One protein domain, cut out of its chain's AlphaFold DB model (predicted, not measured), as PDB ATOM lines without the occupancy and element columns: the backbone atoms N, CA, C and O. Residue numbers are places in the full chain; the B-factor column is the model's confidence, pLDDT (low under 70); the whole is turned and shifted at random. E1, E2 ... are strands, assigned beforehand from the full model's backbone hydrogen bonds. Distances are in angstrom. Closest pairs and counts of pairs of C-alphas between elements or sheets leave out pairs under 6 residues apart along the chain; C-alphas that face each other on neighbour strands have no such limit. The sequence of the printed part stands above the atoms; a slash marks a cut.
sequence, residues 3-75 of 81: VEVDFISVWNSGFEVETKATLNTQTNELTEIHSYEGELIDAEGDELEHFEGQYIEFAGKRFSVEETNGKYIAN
ATOM      1  N   VAL A   3     167.515 156.346 164.893       94.62
ATOM      2  CA  VAL A   3     166.206 156.818 165.357       94.62
ATOM      3  C   VAL A   3     165.811 156.054 166.610       94.62
ATOM      4  O   VAL A   3     165.904 154.832 166.622       94.62
ATOM      5  N   GLU A   4     165.372 156.761 167.645       96.06
ATOM      6  CA  GLU A   4     164.764 156.129 168.817       96.06
ATOM      7  C   GLU A   4     163.385 155.571 168.441       96.06
ATOM      8  O   GLU A   4     162.591 156.250 167.786       96.06
ATOM      9  N   VAL A   5     163.118 154.330 168.836       95.94
ATOM     10  CA  VAL A   5     161.870 153.609 168.577       95.94
ATOM     11  C   VAL A   5     161.363 152.956 169.855       95.94
ATOM     12  O   VAL A   5     162.150 152.630 170.751       95.94
ATOM     13  N   ASP A   6     160.054 152.736 169.920       95.94
ATOM     14  CA  ASP A   6     159.465 151.896 170.958       95.94
ATOM     15  C   ASP A   6     159.861 150.450 170.699       95.94
ATOM     16  O   ASP A   6     159.746 149.967 169.570       95.94
ATOM     17  N   PHE A   7     160.348 149.775 171.733       95.25
ATOM     18  CA  PHE A   7     160.704 148.364 171.685       95.25
ATOM     19  C   PHE A   7     159.735 147.586 172.561       95.25
ATOM     20  O   PHE A   7     159.657 147.810 173.763       95.25
ATOM     21  N   ILE A   8     158.974 146.689 171.952       93.69
ATOM     22  CA  ILE A   8     157.842 146.032 172.594       93.69
ATOM     23  C   ILE A   8     158.147 144.546 172.681       93.69
ATOM     24  O   ILE A   8     158.367 143.901 171.656       93.69
ATOM     25  N   SER A   9     158.151 143.997 173.893       91.88
ATOM     26  CA  SER A   9     158.238 142.552 174.131       91.88
ATOM     27  C   SER A   9     156.871 142.010 174.535       91.88
ATOM     28  O   SER A   9     156.225 142.575 175.413       91.88
ATOM     29  N   VAL A  10     156.440 140.921 173.904       90.94
ATOM     30  CA  VAL A  10     155.138 140.288 174.141       90.94
ATOM     31  C   VAL A  10     155.327 139.005 174.939       90.94
ATOM     32  O   VAL A  10     156.152 138.157 174.585       90.94
ATOM     33  N   TRP A  11     154.541 138.874 176.002       89.88
ATOM     34  CA  TRP A  11     154.588 137.787 176.968       89.88
ATOM     35  C   TRP A  11     153.185 137.253 177.274       89.88
ATOM     36  O   TRP A  11     152.201 137.942 177.016       89.88
ATOM     37  N   ASN A  12     153.091 136.043 177.835       87.06
ATOM     38  CA  ASN A  12     151.870 135.428 178.385       87.06
ATOM     39  C   ASN A  12     150.584 135.745 177.591       87.06
ATOM     40  O   ASN A  12     149.647 136.348 178.112       87.06
ATOM     41  N   SER A  13     150.520 135.344 176.320       83.81
ATOM     42  CA  SER A  13     149.325 135.497 175.477       83.81
ATOM     43  C   SER A  13     148.865 136.942 175.251       83.81
ATOM     44  O   SER A  13     147.667 137.201 175.116       83.81
ATOM     45  N   GLY A  14     149.814 137.876 175.142       82.75
ATOM     46  CA  GLY A  14     149.561 139.234 174.648       82.75
ATOM     47  C   GLY A  14     149.833 140.364 175.638       82.75
ATOM     48  O   GLY A  14     149.477 141.505 175.349       82.75
ATOM     49  N   PHE A  15     150.454 140.090 176.784       86.88
ATOM     50  CA  PHE A  15     150.956 141.138 177.664       86.88
ATOM     51  C   PHE A  15     152.153 141.842 177.013       86.88
ATOM     52  O   PHE A  15     153.177 141.217 176.737       86.88
ATOM     53  N   GLU A  16     152.036 143.145 176.767       90.00
ATOM     54  CA  GLU A  16     153.069 143.940 176.098       90.00
ATOM     55  C   GLU A  16     153.869 144.764 177.112       90.00
ATOM     56  O   GLU A  16     153.314 145.537 177.891       90.00
ATOM     57  N   VAL A  17     155.192 144.622 177.069       89.06
ATOM     58  CA  VAL A  17     156.144 145.443 177.819       89.06
ATOM     59  C   VAL A  17     156.812 146.386 176.833       89.06
ATOM     60  O   VAL A  17     157.568 145.944 175.966       89.06
ATOM     61  N   GLU A  18     156.533 147.677 176.967       91.44
ATOM     62  CA  GLU A  18     157.100 148.723 176.121       91.44
ATOM     63  C   GLU A  18     158.331 149.357 176.783       91.44
ATOM     64  O   GLU A  18     158.291 149.822 177.923       91.44
ATOM     65  N   THR A  19     159.435 149.381 176.045       92.38
ATOM     66  CA  THR A  19     160.676 150.080 176.380       92.38
ATOM     67  C   THR A  19     161.161 150.878 175.162       92.38
ATOM     68  O   THR A  19     160.368 151.272 174.307       92.38
ATOM     69  N   LYS A  20     162.464 151.169 175.074       94.81
ATOM     70  CA  LYS A  20     163.070 151.950 173.988       94.81
ATOM     71  C   LYS A  20     164.260 151.215 173.383       94.81
ATOM     72  O   LYS A  20     164.934 150.450 174.069       94.81
ATOM     73  N   ALA A  21     164.532 151.489 172.114       96.19
ATOM     74  CA  ALA A  21     165.754 151.085 171.428       96.19
ATOM     75  C   ALA A  21     166.153 152.129 170.376       96.19
ATOM     76  O   ALA A  21     165.335 152.935 169.934       96.19
ATOM     77  N   THR A  22     167.400 152.074 169.915       97.00
ATOM     78  CA  THR A  22     167.896 152.880 168.795       97.00
ATOM     79  C   THR A  22     167.946 152.026 167.528       97.00
ATOM     80  O   THR A  22     168.728 151.081 167.434       97.00
ATOM     81  N   LEU A  23     167.147 152.375 166.518       96.25
ATOM     82  CA  LEU A  23     167.139 151.755 165.194       96.25
ATOM     83  C   LEU A  23     168.147 152.419 164.257       96.25
ATOM     84  O   LEU A  23     168.051 153.609 163.944       96.25
ATOM     85  N   ASN A  24     169.055 151.623 163.698       96.00
ATOM     86  CA  ASN A  24     169.836 152.023 162.538       96.00
ATOM     87  C   ASN A  24     169.057 151.752 161.249       96.00
ATOM     88  O   ASN A  24     169.025 150.635 160.745       96.00
ATOM     89  N   THR A  25     168.503 152.793 160.638       92.69
ATOM     90  CA  THR A  25     167.653 152.660 159.445       92.69
ATOM     91  C   THR A  25     168.385 152.195 158.174       92.69
ATOM     92  O   THR A  25     167.777 151.856 157.158       92.69
ATOM     93  N   GLN A  26     169.719 152.155 158.179       92.62
ATOM     94  CA  GLN A  26     170.474 151.615 157.046       92.62
ATOM     95  C   GLN A  26     170.584 150.092 157.129       92.62
ATOM     96  O   GLN A  26     170.401 149.415 156.113       92.62
ATOM     97  N   THR A  27     170.833 149.562 158.326       94.25
ATOM     98  CA  THR A  27     171.081 148.131 158.571       94.25
ATOM     99  C   THR A  27     169.894 147.396 159.192       94.25
ATOM    100  O   THR A  27     169.902 146.173 159.226       94.25
ATOM    101  N   ASN A  28     168.892 148.137 159.660       95.00
ATOM    102  CA  ASN A  28     167.792 147.699 160.517       95.00
ATOM    103  C   ASN A  28     168.228 147.087 161.863       95.00
ATOM    104  O   ASN A  28     167.438 146.424 162.530       95.00
ATOM    105  N   GLU A  29     169.481 147.296 162.264       96.25
ATOM    106  CA  GLU A  29     169.999 146.813 163.544       96.25
ATOM    107  C   GLU A  29     169.486 147.694 164.686       96.25
ATOM    108  O   GLU A  29     169.493 148.924 164.570       96.25
ATOM    109  N   LEU A  30     169.055 147.056 165.772       96.00
ATOM    110  CA  LEU A  30     168.702 147.704 167.026       96.00
ATOM    111  C   LEU A  30     169.897 147.682 167.973       96.00
ATOM    112  O   LEU A  30     170.537 146.652 168.186       96.00
ATOM    113  N   THR A  31     170.168 148.835 168.563       94.44
ATOM    114  CA  THR A  31     171.178 149.041 169.601       94.44
ATOM    115  C   THR A  31     170.547 149.750 170.789       94.44
ATOM    116  O   THR A  31     169.443 150.270 170.668       94.44
ATOM    117  N   GLU A  32     171.245 149.795 171.928       93.06
ATOM    118  CA  GLU A  32     170.763 150.506 173.126       93.06
ATOM    119  C   GLU A  32     169.347 150.063 173.538       93.06
ATOM    120  O   GLU A  32     168.509 150.876 173.907       93.06
ATOM    121  N   ILE A  33     169.059 148.760 173.431       90.44
ATOM    122  CA  ILE A  33     167.768 148.205 173.844       90.44
ATOM    123  C   ILE A  33     167.675 148.332 175.360       90.44
ATOM    124  O   ILE A  33     168.459 147.725 176.093       90.44
ATOM    125  N   HIS A  34     166.734 149.142 175.826       86.81
ATOM    126  CA  HIS A  34     166.477 149.319 177.242       86.81
ATOM    127  C   HIS A  34     165.670 148.130 177.754       86.81
ATOM    128  O   HIS A  34     164.593 147.820 177.241       86.81
ATOM    129  N   SER A  35     166.189 147.473 178.784       75.06
ATOM    130  CA  SER A  35     165.454 146.448 179.516       75.06
ATOM    131  C   SER A  35     164.493 147.108 180.499       75.06
ATOM    132  O   SER A  35     164.801 148.152 181.077       75.06
ATOM    133  N   TYR A  36     163.338 146.487 180.718       73.31
ATOM    134  CA  TYR A  36     162.472 146.864 181.826       73.31
ATOM    135  C   TYR A  36     163.159 146.479 183.143       73.31
ATOM    136  O   TYR A  36     163.436 145.304 183.384       73.31
ATOM    137  N   GLU A  37     163.474 147.466 183.980       61.62
ATOM    138  CA  GLU A  37     164.042 147.245 185.314       61.62
ATOM    139  C   GLU A  37     162.909 147.046 186.330       61.62
ATOM    140  O   GLU A  37     162.596 147.918 187.139       61.62
ATOM    141  N   GLY A  38     162.255 145.891 186.260       65.19
ATOM    142  CA  GLY A  38     161.221 145.487 187.203       65.19
ATOM    143  C   GLY A  38     160.856 144.020 187.024       65.19
ATOM    144  O   GLY A  38     161.198 143.406 186.012       65.19
ATOM    145  N   GLU A  39     160.169 143.455 188.013       66.94
ATOM    146  CA  GLU A  39     159.574 142.130 187.860       66.94
ATOM    147  C   GLU A  39     158.494 142.221 186.778       66.94
ATOM    148  O   GLU A  39     157.641 143.116 186.790       66.94
ATOM    149  N   LEU A  40     158.584 141.331 185.793       73.00
ATOM    150  CA  LEU A  40     157.582 141.200 184.754       73.00
ATOM    151  C   LEU A  40     156.393 140.468 185.368       73.00
ATOM    152  O   LEU A  40     156.390 139.244 185.419       73.00
ATOM    153  N   ILE A  41     155.438 141.233 185.889       72.62
ATOM    154  CA  ILE A  41     154.251 140.726 186.571       72.62
ATOM    155  C   ILE A  41     153.016 141.229 185.824       72.62
ATOM    156  O   ILE A  41     152.955 142.406 185.451       72.62
ATOM    157  N   ASP A  42     152.045 140.352 185.587       69.38
ATOM    158  CA  ASP A  42     150.778 140.736 184.976       69.38
ATOM    159  C   ASP A  42     149.830 141.460 185.955       69.38
ATOM    160  O   ASP A  42     150.148 141.744 187.112       69.38
ATOM    161  N   ALA A  43     148.635 141.816 185.477       69.94
ATOM    162  CA  ALA A  43     147.647 142.536 186.281       69.94
ATOM    163  C   ALA A  43     147.072 141.709 187.450       69.94
ATOM    164  O   ALA A  43     146.448 142.284 188.345       69.94
ATOM    165  N   GLU A  44     147.252 140.386 187.434       75.56
ATOM    166  CA  GLU A  44     146.779 139.455 188.460       75.56
ATOM    167  C   GLU A  44     147.865 139.156 189.506       75.56
ATOM    168  O   GLU A  44     147.550 138.648 190.584       75.56
ATOM    169  N   GLY A  45     149.105 139.590 189.259       71.19
ATOM    170  CA  GLY A  45     150.228 139.403 190.170       71.19
ATOM    171  C   GLY A  45     151.108 138.202 189.825       71.19
ATOM    172  O   GLY A  45     151.969 137.861 190.637       71.19
ATOM    173  N   ASP A  46     150.914 137.587 188.654       76.00
ATOM    174  CA  ASP A  46     151.666 136.415 188.210       76.00
ATOM    175  C   ASP A  46     152.891 136.809 187.369       76.00
ATOM    176  O   ASP A  46     152.866 137.781 186.610       76.00
ATOM    177  N   GLU A  47     153.982 136.049 187.500       78.56
ATOM    178  CA  GLU A  47     155.198 136.258 186.708       78.56
ATOM    179  C   GLU A  47     154.954 135.977 185.211       78.56
ATOM    180  O   GLU A  47     154.275 135.026 184.810       78.56
ATOM    181  N   LEU A  48     155.553 136.801 184.348       79.00
ATOM    182  CA  LEU A  48     155.555 136.579 182.906       79.00
ATOM    183  C   LEU A  48     156.594 135.516 182.529       79.00
ATOM    184  O   LEU A  48     157.783 135.808 182.408       79.00
ATOM    185  N   GLU A  49     156.144 134.282 182.313       79.44
ATOM    186  CA  GLU A  49     157.019 133.130 182.051       79.44
ATOM    187  C   GLU A  49     157.179 132.803 180.554       79.44
ATOM    188  O   GLU A  49     158.176 132.199 180.143       79.44
ATOM    189  N   HIS A  50     156.216 133.191 179.712       85.00
ATOM    190  CA  HIS A  50     156.164 132.788 178.305       85.00
ATOM    191  C   HIS A  50     156.448 133.951 177.359       85.00
ATOM    192  O   HIS A  50     155.569 134.764 177.089       85.00
ATOM    193  N   PHE A  51     157.663 133.999 176.813       86.75
ATOM    194  CA  PHE A  51     158.029 134.942 175.756       86.75
ATOM    195  C   PHE A  51     157.433 134.532 174.404       86.75
ATOM    196  O   PHE A  51     157.618 133.396 173.962       86.75
ATOM    197  N   GLU A  52     156.774 135.468 173.721       90.12
ATOM    198  CA  GLU A  52     156.120 135.219 172.429       90.12
ATOM    199  C   GLU A  52     156.777 135.960 171.265       90.12
ATOM    200  O   GLU A  52     156.757 135.474 170.133       90.12
ATOM    201  N   GLY A  53     157.383 137.122 171.517       91.75
ATOM    202  CA  GLY A  53     158.089 137.854 170.474       91.75
ATOM    203  C   GLY A  53     158.405 139.300 170.816       91.75
ATOM    204  O   GLY A  53     158.070 139.807 171.885       91.75
ATOM    205  N   GLN A  54     159.056 139.965 169.866       94.12
ATOM    206  CA  GLN A  54     159.476 141.358 169.966       94.12
ATOM    207  C   GLN A  54     159.142 142.132 168.699       94.12
ATOM    208  O   GLN A  54     159.212 141.605 167.584       94.12
ATOM    209  N   TYR A  55     158.815 143.404 168.882       95.69
ATOM    210  CA  TYR A  55     158.477 144.328 167.814       95.69
ATOM    211  C   TYR A  55     159.092 145.696 168.085       95.69
ATOM    212  O   TYR A  55     159.380 146.042 169.229       95.69
ATOM    213  N   ILE A  56     159.235 146.493 167.032       96.44
ATOM    214  CA  ILE A  56     159.379 147.940 167.172       96.44
ATOM    215  C   ILE A  56     158.167 148.656 166.611       96.44
ATOM    216  O   ILE A  56     157.597 148.204 165.613       96.44
ATOM    217  N   GLU A  57     157.821 149.793 167.202       95.56
ATOM    218  CA  GLU A  57     156.931 150.757 166.567       95.56
ATOM    219  C   GLU A  57     157.750 151.853 165.883       95.56
ATOM    220  O   GLU A  57     158.551 152.557 166.497       95.56
ATOM    221  N   PHE A  58     157.570 151.985 164.571       92.88
ATOM    222  CA  PHE A  58     158.260 152.975 163.758       92.88
ATOM    223  C   PHE A  58     157.288 153.564 162.737       92.88
ATOM    224  O   PHE A  58     156.620 152.835 162.003       92.88
ATOM    225  N   ALA A  59     157.170 154.896 162.719       89.44
ATOM    226  CA  ALA A  59     156.224 155.623 161.867       89.44
ATOM    227  C   ALA A  59     154.758 155.124 161.978       89.44
ATOM    228  O   ALA A  59     154.024 155.100 160.988       89.44
ATOM    229  N   GLY A  60     154.331 154.717 163.182       89.81
ATOM    230  CA  GLY A  60     152.974 154.219 163.456       89.81
ATOM    231  C   GLY A  60     152.694 152.810 162.924       89.81
ATOM    232  O   GLY A  60     151.533 152.431 162.758       89.81
ATOM    233  N   LYS A  61     153.741 152.040 162.606       94.25
ATOM    234  CA  LYS A  61     153.657 150.640 162.178       94.25
ATOM    235  C   LYS A  61     154.515 149.762 163.074       94.25
ATOM    236  O   LYS A  61     155.586 150.178 163.509       94.25
ATOM    237  N   ARG A  62     154.061 148.525 163.283       95.19
ATOM    238  CA  ARG A  62     154.799 147.508 164.032       95.19
ATOM    239  C   ARG A  62     155.579 146.599 163.095       95.19
ATOM    240  O   ARG A  62     155.026 146.086 162.121       95.19
ATOM    241  N   PHE A  63     156.845 146.377 163.418       96.31
ATOM    242  CA  PHE A  63     157.739 145.495 162.673       96.31
ATOM    243  C   PHE A  63     158.339 144.471 163.626       96.31
ATOM    244  O   PHE A  63     158.775 144.845 164.710       96.31
ATOM    245  N   SER A  64     158.358 143.194 163.239       96.25
ATOM    246  CA  SER A  64     158.951 142.148 164.075       96.25
ATOM    247  C   SER A  64     160.455 142.343 164.216       96.25
ATOM    248  O   SER A  64     161.120 142.836 163.300       96.25
ATOM    249  N   VAL A  65     160.981 141.933 165.362       96.12
ATOM    250  CA  VAL A  65     162.409 141.910 165.655       96.12
ATOM    251  C   VAL A  65     162.843 140.468 165.829       96.12
ATOM    252  O   VAL A  65     162.184 139.688 166.512       96.12
ATOM    253  N   GLU A  66     163.972 140.127 165.223       94.56
ATOM    254  CA  GLU A  66     164.607 138.824 165.373       94.56
ATOM    255  C   GLU A  66     166.009 138.990 165.953       94.56
ATOM    256  O   GLU A  66     166.753 139.894 165.565       94.56
ATOM    257  N   GLU A  67     166.395 138.093 166.860       92.12
ATOM    258  CA  GLU A  67     167.775 137.998 167.323       92.12
ATOM    259  C   GLU A  67     168.554 137.025 166.428       92.12
ATOM    260  O   GLU A  67     168.211 135.853 166.290       92.12
ATOM    261  N   THR A  68     169.635 137.498 165.811       90.38
ATOM    262  CA  THR A  68     170.548 136.677 165.011       90.38
ATOM    263  C   THR A  68     171.987 136.976 165.408       90.38
ATOM    264  O   THR A  68     172.471 138.094 165.239       90.38
ATOM    265  N   ASN A  69     172.702 135.963 165.903       91.25
ATOM    266  CA  ASN A  69     174.097 136.079 166.351       91.25
ATOM    267  C   ASN A  69     174.318 137.192 167.401       91.25
ATOM    268  O   ASN A  69     175.314 137.915 167.328       91.25
ATOM    269  N   GLY A  70     173.387 137.361 168.348       88.31
ATOM    270  CA  GLY A  70     173.462 138.397 169.387       88.31
ATOM    271  C   GLY A  70     173.141 139.815 168.904       88.31
ATOM    272  O   GLY A  70     173.380 140.777 169.631       88.31
ATOM    273  N   LYS A  71     172.639 139.967 167.672       92.25
ATOM    274  CA  LYS A  71     172.145 141.235 167.126       92.25
ATOM    275  C   LYS A  71     170.639 141.169 166.969       92.25
ATOM    276  O   LYS A  71     170.125 140.191 166.436       92.25
ATOM    277  N   TYR A  72     169.964 142.245 167.338       95.00
ATOM    278  CA  TYR A  72     168.531 142.404 167.144       95.00
ATOM    279  C   TYR A  72     168.289 143.142 165.829       95.00
ATOM    280  O   TYR A  72     168.805 144.243 165.632       95.00
ATOM    281  N   ILE A  73     167.542 142.532 164.914       96.31
ATOM    282  CA  ILE A  73     167.284 143.062 163.573       96.31
ATOM    283  C   ILE A  73     165.783 143.258 163.399       96.31
ATOM    284  O   ILE A  73     165.007 142.313 163.522       96.31
ATOM    285  N   ALA A  74     165.373 144.487 163.091       95.69
ATOM    286  CA  ALA A  74     163.984 144.807 162.804       95.69
ATOM    287  C   ALA A  74     163.638 144.540 161.328       95.69
ATOM    288  O   ALA A  74     164.344 144.950 160.402       95.69
ATOM    289  N   ASN A  75     162.491 143.920 161.078       95.19
ATOM    290  CA  ASN A  75     162.006 143.609 159.734       95.19
ATOM    291  C   ASN A  75     161.293 144.809 159.081       95.19
ATOM    292  O   ASN A  75     160.155 144.705 158.630       95.19
TER     293      ASN A  75
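Overview. This is residues 3 to 75 of the 81 residues of an uncharacterized protein of Alkalihalobacillus clausii (UniProt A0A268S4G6). The domain is a small closed barrel of six antiparallel strands, in which the long strands E1, E2 and E4 lie side by side as one wall and the short strands E3 and E6, with E5 crossing between E6 and E4, close the ring towards one end of the long axis. A long link without named elements, residues 32 to 50, starts at the end of that axis where E3 lies, runs along the body and, around residue 43, loops out at the other end before it leads into E4. The printed part has 73 residues and is all strand, E1 to E6 in order along the chain, with no named helix. It is compact, with a radius of gyration of the C-alphas of 12.6 A, and spans 41 by 28 by 21 A.

Arrangement. E1, residues 3 to 11, has E2, residues 15 to 24, on one side and E4, residues 51 to 58, on the other side. E1 and E2 form an antiparallel hairpin at 150 degrees; N 5 and O 21 are within hydrogen-bond range at 2.8 A. E4 and E1 are antiparallel at 156 degrees, with N 8 and O 55 at 2.8 A. E2 bends by 60 degrees at residue 20, and its residues 22 to 24 are beside E3, residues 29 to 31; in this antiparallel hairpin N 22 and O 31 are 2.8 A apart. E3 is also the antiparallel neighbour of E6, residues 71 to 74, at 119 degrees, with N 30 and O 72 at 2.8 A. E5, residues 61 to 68, has staggered pairing: residues 61 to 65 pair with E4, where N 63 and O 56 are 3.0 A apart, and residues 65 to 68 with E6, where N 73 and O 66 are 2.8 A apart. Both pairs are antiparallel hairpins. E1 E2 E3 and E4 E5 E6 are meanders, each strand the antiparallel neighbour of the one before. E1 E2 E3 E4 and E3 E4 E5 E6 are Greek keys, four strands in a row with three a meander and the first the antiparallel neighbour of the fourth. E1 and E6 are apart, as are E2 and E5.

Along the chain. E1 begins at C-alpha 3 (166.206, 156.818, 165.357) and measures 25.1 A. E2 measures 26.5 A, E4 21.7 A and E5 22.1 A. E3 has three residues and E6 four; E6 ends at C-alpha 74 (163.984, 144.807, 162.804).

Size, cuts and confidence. The C-alphas of Gln 26 and Glu 44, 41.2 A apart, are the two farthest apart. The printed part has no cut. The link from E3 to E4 is long, with 19 residues; the other four are tight. The mean pLDDT of the printed part is 88.5, and residues 37 to 39 and 42 to 43 are under 70.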